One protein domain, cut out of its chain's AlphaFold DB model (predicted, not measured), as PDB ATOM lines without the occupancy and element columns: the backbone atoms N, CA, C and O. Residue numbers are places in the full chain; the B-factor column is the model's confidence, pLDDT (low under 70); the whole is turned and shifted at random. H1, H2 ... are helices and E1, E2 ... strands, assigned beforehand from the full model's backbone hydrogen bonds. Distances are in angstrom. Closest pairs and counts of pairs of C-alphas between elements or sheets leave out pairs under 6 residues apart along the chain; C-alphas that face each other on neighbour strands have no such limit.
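AT A GLANCE: This is residues 133 to 209 of the 210 residues of an uncharacterized protein of Salmonella enterica subsp. salamae (UniProt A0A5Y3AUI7). A long, strongly twisted ribbon of three strands leads into H1 at one end; from there H2 turns back as a separate arm, leaving an open V. Residues 195 to 209 stick out free. The 77 printed residues, mixed helices and strands, hold E1, E2, E3, H1, H2 in that order; the sheet E1 E2 E3 is a meander, each strand the antiparallel neighbour of the one before. The whole is loose, radius of gyration of the C-alphas 15.8 A, spanning 47 by 32 by 16 A.

IN THESE COORDINATES: E1, residues 137 to 149, starts at C-alpha 137 (43.680, -26.312, 42.768), measures 30.8 A and bends by 69 degrees at residue 140. E2 is residues 154 to 163, 25.8 A; E3, 169 to 173, 12.8 A; H1, 175 to 185, 15.3 A. H2, residues 188 to 208, 31.1 A, ends at C-alpha 208 (37.747, -13.313, 25.799).

HOW THE PARTS SIT: In hairpin E1 and E2, N 143 and O 161 are 2.8 A apart, within hydrogen-bond range; in hairpin E2 and E3, N 162 and O 170, 2.8 A. H1 only grazes the sheet, with its residues 175 to 182; the closest C-alphas of E2 and H1 are those of Ser 158 and Thr 175, 6.0 A apart. H1 and H2 only just touch, only at the corner, with 3 pairs of C-alphas within 8 A, closest Gln 185 and Phe 191, 5.3 A. H2 is apart from E1, E2 and E3. Every O i to N i+4 pair is within range in H1, 15 of 17 in H2.

THE WHOLE: The farthest C-alphas, Asn 166 and Glu 189, are 47.3 A apart. The printed part has no cut and no long link; pLDDT is under 70 at residues 200 to 209.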
ATOM      1  N   TYR A 133      38.539 -30.999  37.502       76.06
ATOM      2  CA  TYR A 133      39.576 -30.412  38.344       76.06
ATOM      3  C   TYR A 133      39.457 -28.891  38.360       76.06
ATOM      4  O   TYR A 133      39.288 -28.250  37.316       76.06
ATOM      5  N   VAL A 134      39.582 -28.291  39.543       79.19
ATOM      6  CA  VAL A 134      39.649 -26.833  39.660       79.19
ATOM      7  C   VAL A 134      40.994 -26.376  39.095       79.19
ATOM      8  O   VAL A 134      42.036 -26.754  39.616       79.19
ATOM      9  N   ARG A 135      40.993 -25.536  38.046       76.50
ATOM     10  CA  ARG A 135      42.227 -25.119  37.331       76.50
ATOM     11  C   ARG A 135      43.360 -24.656  38.255       76.50
ATOM     12  O   ARG A 135      44.516 -24.943  37.978       76.50
ATOM     13  N   ASN A 136      43.018 -23.947  39.329       79.56
ATOM     14  CA  ASN A 136      43.991 -23.370  40.258       79.56
ATOM     15  C   ASN A 136      44.265 -24.255  41.488       79.56
ATOM     16  O   ASN A 136      45.118 -23.896  42.286       79.56
ATOM     17  N   ASN A 137      43.541 -25.369  41.654       80.00
ATOM     18  CA  ASN A 137      43.680 -26.312  42.768       80.00
ATOM     19  C   ASN A 137      43.393 -27.740  42.257       80.00
ATOM     20  O   ASN A 137      42.264 -28.217  42.400       80.00
ATOM     21  N   PRO A 138      44.373 -28.414  41.624       79.12
ATOM     22  CA  PRO A 138      44.174 -29.741  41.031       79.12
ATOM     23  C   PRO A 138      43.871 -30.830  42.074       79.12
ATOM     24  O   PRO A 138      43.306 -31.863  41.735       79.12
ATOM     25  N   ASP A 139      44.168 -30.568  43.344       85.62
ATOM     26  CA  ASP A 139      43.901 -31.463  44.475       85.62
ATOM     27  C   ASP A 139      42.403 -31.508  44.839       85.62
ATOM     28  O   ASP A 139      41.963 -32.338  45.638       85.62
ATOM     29  N   ILE A 140      41.604 -30.602  44.256       85.62
ATOM     30  CA  ILE A 140      40.157 -30.508  44.449       85.62
ATOM     31  C   ILE A 140      39.441 -30.913  43.162       85.62
ATOM     32  O   ILE A 140      39.576 -30.295  42.100       85.62
ATOM     33  N   LYS A 141      38.600 -31.932  43.297       87.06
ATOM     34  CA  LYS A 141      37.689 -32.422  42.269       87.06
ATOM     35  C   LYS A 141      36.299 -31.862  42.511       87.06
ATOM     36  O   LYS A 141      35.844 -31.794  43.647       87.06
ATOM     37  N   VAL A 142      35.607 -31.489  41.442       86.81
ATOM     38  CA  VAL A 142      34.237 -30.975  41.510       86.81
ATOM     39  C   VAL A 142      33.323 -31.838  40.656       86.81
ATOM     40  O   VAL A 142      33.590 -32.068  39.477       86.81
ATOM     41  N   MET A 143      32.217 -32.279  41.245       84.94
ATOM     42  CA  MET A 143      31.113 -32.940  40.559       84.94
ATOM     43  C   MET A 143      29.869 -32.057  40.622       84.94
ATOM     44  O   MET A 143      29.517 -31.514  41.672       84.94
ATOM     45  N   ARG A 144      29.208 -31.900  39.472       83.88
ATOM     46  CA  ARG A 144      27.954 -31.152  39.340       83.88
ATOM     47  C   ARG A 144      26.784 -32.132  39.384       83.88
ATOM     48  O   ARG A 144      26.528 -32.819  38.399       83.88
ATOM     49  N   CYS A 145      26.059 -32.163  40.495       82.62
ATOM     50  CA  CYS A 145      24.809 -32.908  40.609       82.62
ATOM     51  C   CYS A 145      23.678 -32.071  40.012       82.62
ATOM     52  O   CYS A 145      23.572 -30.876  40.297       82.62
ATOM     53  N   SER A 146      22.837 -32.673  39.174       84.62
ATOM     54  CA  SER A 146      21.749 -31.952  38.502       84.62
ATOM     55  C   SER A 146      20.436 -32.695  38.655       84.62
ATOM     56  O   SER A 146      20.388 -33.896  38.397       84.62
ATOM     57  N   SER A 147      19.375 -31.970  39.000       84.56
ATOM     58  CA  SER A 147      18.019 -32.502  39.112       84.56
ATOM     59  C   SER A 147      17.089 -31.892  38.071       84.56
ATOM     60  O   SER A 147      17.349 -30.824  37.513       84.56
ATOM     61  N   LEU A 148      15.984 -32.583  37.792       85.75
ATOM     62  CA  LEU A 148      14.967 -32.065  36.891       85.75
ATOM     63  C   LEU A 148      14.299 -30.847  37.539       85.75
ATOM     64  O   LEU A 148      13.814 -30.903  38.671       85.75
ATOM     65  N   CYS A 149      14.258 -29.734  36.816       86.75
ATOM     66  CA  CYS A 149      13.490 -28.566  37.210       86.75
ATOM     67  C   CYS A 149      12.332 -28.377  36.239       86.75
ATOM     68  O   CYS A 149      12.482 -27.753  35.194       86.75
ATOM     69  N   THR A 150      11.166 -28.913  36.604       84.06
ATOM     70  CA  THR A 150       9.951 -28.816  35.787       84.06
ATOM     71  C   THR A 150       9.536 -27.371  35.492       84.06
ATOM     72  O   THR A 150       9.261 -27.103  34.326       84.06
ATOM     73  N   PRO A 151       9.541 -26.423  36.458       84.81
ATOM     74  CA  PRO A 151       9.173 -25.036  36.161       84.81
ATOM     75  C   PRO A 151      10.079 -24.387  35.105       84.81
ATOM     76  O   PRO A 151       9.582 -23.799  34.148       84.81
ATOM     77  N   LEU A 152      11.400 -24.572  35.226       83.38
ATOM     78  CA  LEU A 152      12.380 -24.016  34.284       83.38
ATOM     79  C   LEU A 152      12.532 -24.853  33.001       83.38
ATOM     80  O   LEU A 152      13.162 -24.393  32.050       83.38
ATOM     81  N   GLY A 153      11.976 -26.068  32.961       83.88
ATOM     82  CA  GLY A 153      12.059 -26.982  31.821       83.88
ATOM     83  C   GLY A 153      13.484 -27.435  31.489       83.88
ATOM     84  O   GLY A 153      13.808 -27.584  30.312       83.88
ATOM     85  N   CYS A 154      14.351 -27.600  32.495       84.75
ATOM     86  CA  CYS A 154      15.764 -27.933  32.295       84.75
ATOM     87  C   CYS A 154      16.331 -28.874  33.372       84.75
ATOM     88  O   CYS A 154      15.731 -29.080  34.434       84.75
ATOM     89  N   LEU A 155      17.528 -29.418  33.115       85.50
ATOM     90  CA  LEU A 155      18.384 -29.972  34.165       85.50
ATOM     91  C   LEU A 155      19.026 -28.821  34.937       85.50
ATOM     92  O   LEU A 155      19.856 -28.090  34.396       85.50
ATOM     93  N   PHE A 156      18.641 -28.661  36.199       87.56
ATOM     94  CA  PHE A 156      19.170 -27.614  37.058       87.56
ATOM     95  C   PHE A 156      20.279 -28.173  37.958       87.56
ATOM     96  O   PHE A 156      20.057 -29.206  38.597       87.56
ATOM     97  N   PRO A 157      21.447 -27.515  38.060       85.38
ATOM     98  CA  PRO A 157      22.498 -27.929  38.983       85.38
ATOM     99  C   PRO A 157      22.001 -27.751  40.422       85.38
ATOM    100  O   PRO A 157      21.859 -26.633  40.904       85.38
ATOM    101  N   SER A 158      21.687 -28.857  41.096       83.31
ATOM    102  CA  SER A 158      21.096 -28.847  42.436       83.31
ATOM    103  C   SER A 158      22.160 -28.769  43.518       83.31
ATOM    104  O   SER A 158      21.946 -28.125  44.538       83.31
ATOM    105  N   ASN A 159      23.308 -29.417  43.303       86.31
ATOM    106  CA  ASN A 159      24.402 -29.433  44.260       86.31
ATOM    107  C   ASN A 159      25.759 -29.448  43.558       86.31
ATOM    108  O   ASN A 159      25.921 -30.050  42.493       86.31
ATOM    109  N   LEU A 160      26.755 -28.851  44.204       88.00
ATOM    110  CA  LEU A 160      28.163 -29.038  43.870       88.00
ATOM    111  C   LEU A 160      28.805 -29.899  44.948       88.00
ATOM    112  O   LEU A 160      28.713 -29.581  46.131       88.00
ATOM    113  N   VAL A 161      29.457 -30.982  44.541       87.62
ATOM    114  CA  VAL A 161      30.242 -31.827  45.443       87.62
ATOM    115  C   VAL A 161      31.710 -31.557  45.159       87.62
ATOM    116  O   VAL A 161      32.181 -31.816  44.053       87.62
ATOM    117  N   LEU A 162      32.409 -31.003  46.144       89.50
ATOM    118  CA  LEU A 162      33.852 -30.828  46.121       89.50
ATOM    119  C   LEU A 162      34.481 -31.976  46.901       89.50
ATOM    120  O   LEU A 162      34.094 -32.221  48.039       89.50
ATOM    121  N   GLU A 163      35.443 -32.658  46.301       88.94
ATOM    122  CA  GLU A 163      36.179 -33.761  46.910       88.94
ATOM    123  C   GLU A 163      37.675 -33.438  46.903       88.94
ATOM    124  O   GLU A 163      38.215 -33.038  45.869       88.94
ATOM    125  N   ASN A 164      38.340 -33.589  48.049       88.56
ATOM    126  CA  ASN A 164      39.795 -33.444  48.153       88.56
ATOM    127  C   ASN A 164      40.527 -34.790  47.968       88.56
ATOM    128  O   ASN A 164      39.907 -35.849  47.855       88.56
ATOM    129  N   GLU A 165      41.862 -34.779  47.983       87.06
ATOM    130  CA  GLU A 165      42.680 -36.000  47.856       87.06
ATOM    131  C   GLU A 165      42.417 -37.050  48.948       87.06
ATOM    132  O   GLU A 165      42.536 -38.252  48.697       87.06
ATOM    133  N   ASN A 166      41.991 -36.613  50.137       88.44
ATOM    134  CA  ASN A 166      41.627 -37.485  51.257       88.44
ATOM    135  C   ASN A 166      40.211 -38.076  51.124       88.44
ATOM    136  O   ASN A 166      39.768 -38.797  52.017       88.44
ATOM    137  N   ARG A 167      39.509 -37.797  50.014       84.94
ATOM    138  CA  ARG A 167      38.105 -38.164  49.758       84.94
ATOM    139  C   ARG A 167      37.110 -37.541  50.738       84.94
ATOM    140  O   ARG A 167      36.007 -38.053  50.916       84.94
ATOM    141  N   GLU A 168      37.481 -36.437  51.376       89.44
ATOM    142  CA  GLU A 168      36.545 -35.637  52.157       89.44
ATOM    143  C   GLU A 168      35.677 -34.824  51.203       89.44
ATOM    144  O   GLU A 168      36.182 -34.181  50.277       89.44
ATOM    145  N   GLN A 169      34.365 -34.862  51.430       90.00
ATOM    146  CA  GLN A 169      33.385 -34.251  50.544       90.00
ATOM    147  C   GLN A 169      32.718 -33.048  51.205       90.00
ATOM    148  O   GLN A 169      32.146 -33.150  52.290       90.00
ATOM    149  N   LEU A 170      32.738 -31.914  50.505       89.81
ATOM    150  CA  LEU A 170      31.927 -30.744  50.811       89.81
ATOM    151  C   LEU A 170      30.798 -30.646  49.787       89.81
ATOM    152  O   LEU A 170      31.044 -30.527  48.587       89.81
ATOM    153  N   LYS A 171      29.554 -30.663  50.266       89.12
ATOM    154  CA  LYS A 171      28.363 -30.495  49.432       89.12
ATOM    155  C   LYS A 171      27.823 -29.076  49.583       89.12
ATOM    156  O   LYS A 171      27.486 -28.657  50.686       89.12
ATOM    157  N   VAL A 172      27.735 -28.356  48.472       89.12
ATOM    158  CA  VAL A 172      27.146 -27.017  48.386       89.12
ATOM    159  C   VAL A 172      25.780 -27.140  47.728       89.12
ATOM    160  O   VAL A 172      25.686 -27.586  46.584       89.12
ATOM    161  N   ASP A 173      24.738 -26.755  48.456       88.25
ATOM    162  CA  ASP A 173      23.357 -26.751  47.975       88.25
ATOM    163  C   ASP A 173      23.083 -25.486  47.144       88.25
ATOM    164  O   ASP A 173      23.419 -24.374  47.553       88.25
ATOM    165  N   LEU A 174      22.484 -25.658  45.965       88.38
ATOM    166  CA  LEU A 174      22.110 -24.579  45.046       88.38
ATOM    167  C   LEU A 174      20.590 -24.358  44.977       88.38
ATOM    168  O   LEU A 174      20.095 -23.657  44.090       88.38
ATOM    169  N   THR A 175      19.826 -24.931  45.908       85.75
ATOM    170  CA  THR A 175      18.358 -24.840  45.939       85.75
ATOM    171  C   THR A 175      17.855 -23.401  46.063       85.75
ATOM    172  O   THR A 175      16.832 -23.065  45.469       85.75
ATOM    173  N   GLU A 176      18.581 -22.518  46.752       87.81
ATOM    174  CA  GLU A 176      18.219 -21.095  46.845       87.81
ATOM    175  C   GLU A 176      18.324 -20.372  45.490       87.81
ATOM    176  O   GLU A 176      17.479 -19.545  45.134       87.81
ATOM    177  N   VAL A 177      19.315 -20.738  44.669       87.69
ATOM    178  CA  VAL A 177      19.436 -20.216  43.299       87.69
ATOM    179  C   VAL A 177      18.267 -20.715  42.450       87.69
ATOM    180  O   VAL A 177      17.657 -19.940  41.712       87.69
ATOM    181  N   LYS A 178      17.908 -21.999  42.594       87.88
ATOM    182  CA  LYS A 178      16.754 -22.609  41.917       87.88
ATOM    183  C   LYS A 178      15.457 -21.878  42.263       87.88
ATOM    184  O   LYS A 178      14.728 -21.480  41.358       87.88
ATOM    185  N   SER A 179      15.167 -21.687  43.551       88.75
ATOM    186  CA  SER A 179      13.926 -21.049  44.009       88.75
ATOM    187  C   SER A 179      13.826 -19.593  43.557       88.75
ATOM    188  O   SER A 179      12.763 -19.171  43.106       88.75
ATOM    189  N   THR A 180      14.937 -18.854  43.586       89.12
ATOM    190  CA  THR A 180      14.996 -17.468  43.101       89.12
ATOM    191  C   THR A 180      14.645 -17.381  41.618       89.12
ATOM    192  O   THR A 180      13.818 -16.560  41.225       89.12
ATOM    193  N   LEU A 181      15.218 -18.261  40.789       87.25
ATOM    194  CA  LEU A 181      14.939 -18.280  39.352       87.25
ATOM    195  C   LEU A 181      13.493 -18.681  39.040       87.25
ATOM    196  O   LEU A 181      12.886 -18.091  38.150       87.25
ATOM    197  N   ILE A 182      12.922 -19.628  39.790       88.25
ATOM    198  CA  ILE A 182      11.506 -20.006  39.658       88.25
ATOM    199  C   ILE A 182      10.603 -18.815  40.007       88.25
ATOM    200  O   ILE A 182       9.720 -18.468  39.228       88.25
ATOM    201  N   ALA A 183      10.867 -18.130  41.123       88.31
ATOM    202  CA  ALA A 183      10.098 -16.955  41.534       88.31
ATOM    203  C   ALA A 183      10.224 -15.782  40.543       88.31
ATOM    204  O   ALA A 183       9.304 -14.977  40.397       88.31
ATOM    205  N   MET A 184      11.363 -15.664  39.850       86.38
ATOM    206  CA  MET A 184      11.520 -14.704  38.757       86.38
ATOM    207  C   MET A 184      10.706 -15.106  37.528       86.38
ATOM    208  O   MET A 184      10.076 -14.238  36.935       86.38
ATOM    209  N   GLN A 185      10.681 -16.392  37.162       84.00
ATOM    210  CA  GLN A 185       9.919 -16.893  36.014       84.00
ATOM    211  C   GLN A 185       8.415 -16.617  36.139       84.00
ATOM    212  O   GLN A 185       7.777 -16.307  35.138       84.00
ATOM    213  N   GLU A 186       7.864 -16.657  37.355       82.19
ATOM    214  CA  GLU A 186       6.471 -16.264  37.630       82.19
ATOM    215  C   GLU A 186       6.182 -14.789  37.282       82.19
ATOM    216  O   GLU A 186       5.036 -14.410  37.054       82.19
ATOM    217  N   LYS A 187       7.220 -13.949  37.202       84.31
ATOM    218  CA  LYS A 187       7.167 -12.543  36.782       84.31
ATOM    219  C   LYS A 187       7.727 -12.415  35.359       84.31
ATOM    220  O   LYS A 187       8.754 -11.769  35.158       84.31
ATOM    221  N   GLU A 188       7.057 -13.063  34.397       74.44
ATOM    222  CA  GLU A 188       7.489 -13.310  33.001       74.44
ATOM    223  C   GLU A 188       8.338 -12.190  32.363       74.44
ATOM    224  O   GLU A 188       9.400 -12.459  31.797       74.44
ATOM    225  N   GLU A 189       7.908 -10.931  32.481       78.00
ATOM    226  CA  GLU A 189       8.573  -9.774  31.870       78.00
ATOM    227  C   GLU A 189       9.974  -9.508  32.458       78.00
ATOM    228  O   GLU A 189      10.944  -9.342  31.715       78.00
ATOM    229  N   ALA A 190      10.111  -9.573  33.787       77.94
ATOM    230  CA  ALA A 190      11.387  -9.395  34.478       77.94
ATOM    231  C   ALA A 190      12.353 -10.558  34.201       77.94
ATOM    232  O   ALA A 190      13.567 -10.360  34.124       77.94
ATOM    233  N   PHE A 191      11.829 -11.773  34.018       80.56
ATOM    234  CA  PHE A 191      12.644 -12.943  33.703       80.56
ATOM    235  C   PHE A 191      13.204 -12.898  32.279       80.56
ATOM    236  O   PHE A 191      14.382 -13.187  32.068       80.56
ATOM    237  N   GLU A 192      12.391 -12.504  31.297       82.31
ATOM    238  CA  GLU A 192      12.852 -12.348  29.914       82.31
ATOM    239  C   GLU A 192      13.830 -11.179  29.754       82.31
ATOM    240  O   GLU A 192      14.802 -11.280  28.997       82.31
ATOM    241  N   GLU A 193      13.628 -10.084  30.490       83.62
ATOM    242  CA  GLU A 193      14.599  -8.994  30.531       83.62
ATOM    243  C   GLU A 193      15.921  -9.445  31.161       83.62
ATOM    244  O   GLU A 193      16.979  -9.259  30.553       83.62
ATOM    245  N   TRP A 194      15.871 -10.126  32.309       84.81
ATOM    246  CA  TRP A 194      17.054 -10.692  32.958       84.81
ATOM    247  C   TRP A 194      17.812 -11.654  32.030       84.81
ATOM    248  O   TRP A 194      19.022 -11.514  31.855       84.81
ATOM    249  N   LYS A 195      17.120 -12.558  31.320       83.88
ATOM    250  CA  LYS A 195      17.750 -13.439  30.316       83.88
ATOM    251  C   LYS A 195      18.481 -12.658  29.225       83.88
ATOM    252  O   LYS A 195      19.560 -13.068  28.794       83.88
ATOM    253  N   LYS A 196      17.895 -11.562  28.728       83.62
ATOM    254  CA  LYS A 196      18.521 -10.710  27.700       83.62
ATOM    255  C   LYS A 196      19.735  -9.964  28.248       83.62
ATOM    256  O   LYS A 196      20.716  -9.809  27.517       83.62
ATOM    257  N   GLN A 197      19.661  -9.506  29.495       81.81
ATOM    258  CA  GLN A 197      20.763  -8.844  30.183       81.81
ATOM    259  C   GLN A 197      21.926  -9.812  30.406       81.81
ATOM    260  O   GLN A 197      23.040  -9.459  30.041       81.81
ATOM    261  N   GLU A 198      21.669 -11.037  30.872       78.94
ATOM    262  CA  GLU A 198      22.700 -12.021  31.235       78.94
ATOM    263  C   GLU A 198      23.327 -12.733  30.022       78.94
ATOM    264  O   GLU A 198      24.521 -13.041  30.006       78.94
ATOM    265  N   LYS A 199      22.566 -12.934  28.934       71.62
ATOM    266  CA  LYS A 199      23.102 -13.527  27.691       71.62
ATOM    267  C   LYS A 199      24.241 -12.707  27.077       71.62
ATOM    268  O   LYS A 199      25.145 -13.289  26.482       71.62
ATOM    269  N   LYS A 200      24.210 -11.376  27.192       62.59
ATOM    270  CA  LYS A 200      25.230 -10.481  26.616       62.59
ATOM    271  C   LYS A 200      26.617 -10.637  27.270       62.59
ATOM    272  O   LYS A 200      27.567 -10.909  26.537       62.59
ATOM    273  N   PRO A 201      26.782 -10.495  28.598       60.72
ATOM    274  CA  PRO A 201      28.074 -10.617  29.261       60.72
ATOM    275  C   PRO A 201      28.611 -12.050  29.249       60.72
ATOM    276  O   PRO A 201      29.803 -12.219  29.017       60.72
ATOM    277  N   VAL A 202      27.771 -13.083  29.405       57.75
ATOM    278  CA  VAL A 202      28.231 -14.488  29.405       57.75
ATOM    279  C   VAL A 202      28.835 -14.891  28.055       57.75
ATOM    280  O   VAL A 202      29.861 -15.572  28.004       57.75
ATOM    281  N   PHE A 203      28.238 -14.444  26.946       48.69
ATOM    282  CA  PHE A 203      28.762 -14.721  25.608       48.69
ATOM    283  C   PHE A 203      30.058 -13.942  25.328       48.69
ATOM    284  O   PHE A 203      31.008 -14.495  24.776       48.69
ATOM    285  N   LEU A 204      30.130 -12.680  25.768       41.91
ATOM    286  CA  LEU A 204      31.323 -11.839  25.621       41.91
ATOM    287  C   LEU A 204      32.496 -12.324  26.487       41.91
ATOM    288  O   LEU A 204      33.626 -12.345  26.015       41.91
ATOM    289  N   GLN A 205      32.247 -12.780  27.717       45.84
ATOM    290  CA  GLN A 205      33.291 -13.336  28.586       45.84
ATOM    291  C   GLN A 205      33.856 -14.658  28.049       45.84
ATOM    292  O   GLN A 205      35.058 -14.887  28.158       45.84
ATOM    293  N   ARG A 206      33.035 -15.507  27.412       46.31
ATOM    294  CA  ARG A 206      33.513 -16.740  26.753       46.31
ATOM    295  C   ARG A 206      34.394 -16.467  25.528       46.31
ATOM    296  O   ARG A 206      35.320 -17.231  25.289       46.31
ATOM    297  N   LEU A 207      34.151 -15.382  24.789       39.53
ATOM    298  CA  LEU A 207      34.979 -14.959  23.648       39.53
ATOM    299  C   LEU A 207      36.358 -14.412  24.055       39.53
ATOM    300  O   LEU A 207      37.274 -14.437  23.244       39.53
ATOM    301  N   ILE A 208      36.503 -13.918  25.287       39.03
ATOM    302  CA  ILE A 208      37.747 -13.313  25.799       39.03
ATOM    303  C   ILE A 208      38.637 -14.355  26.516       39.03
ATOM    304  O   ILE A 208      39.810 -14.099  26.769       39.03
ATOM    305  N   LEU A 209      38.102 -15.542  26.829       37.66
ATOM    306  CA  LEU A 209      38.802 -16.628  27.535       37.66
ATOM    307  C   LEU A 209      39.326 -17.753  26.613       37.66
ATOM    308  O   LEU A 209      39.690 -18.820  27.118       37.66
TER     309      LEU A 209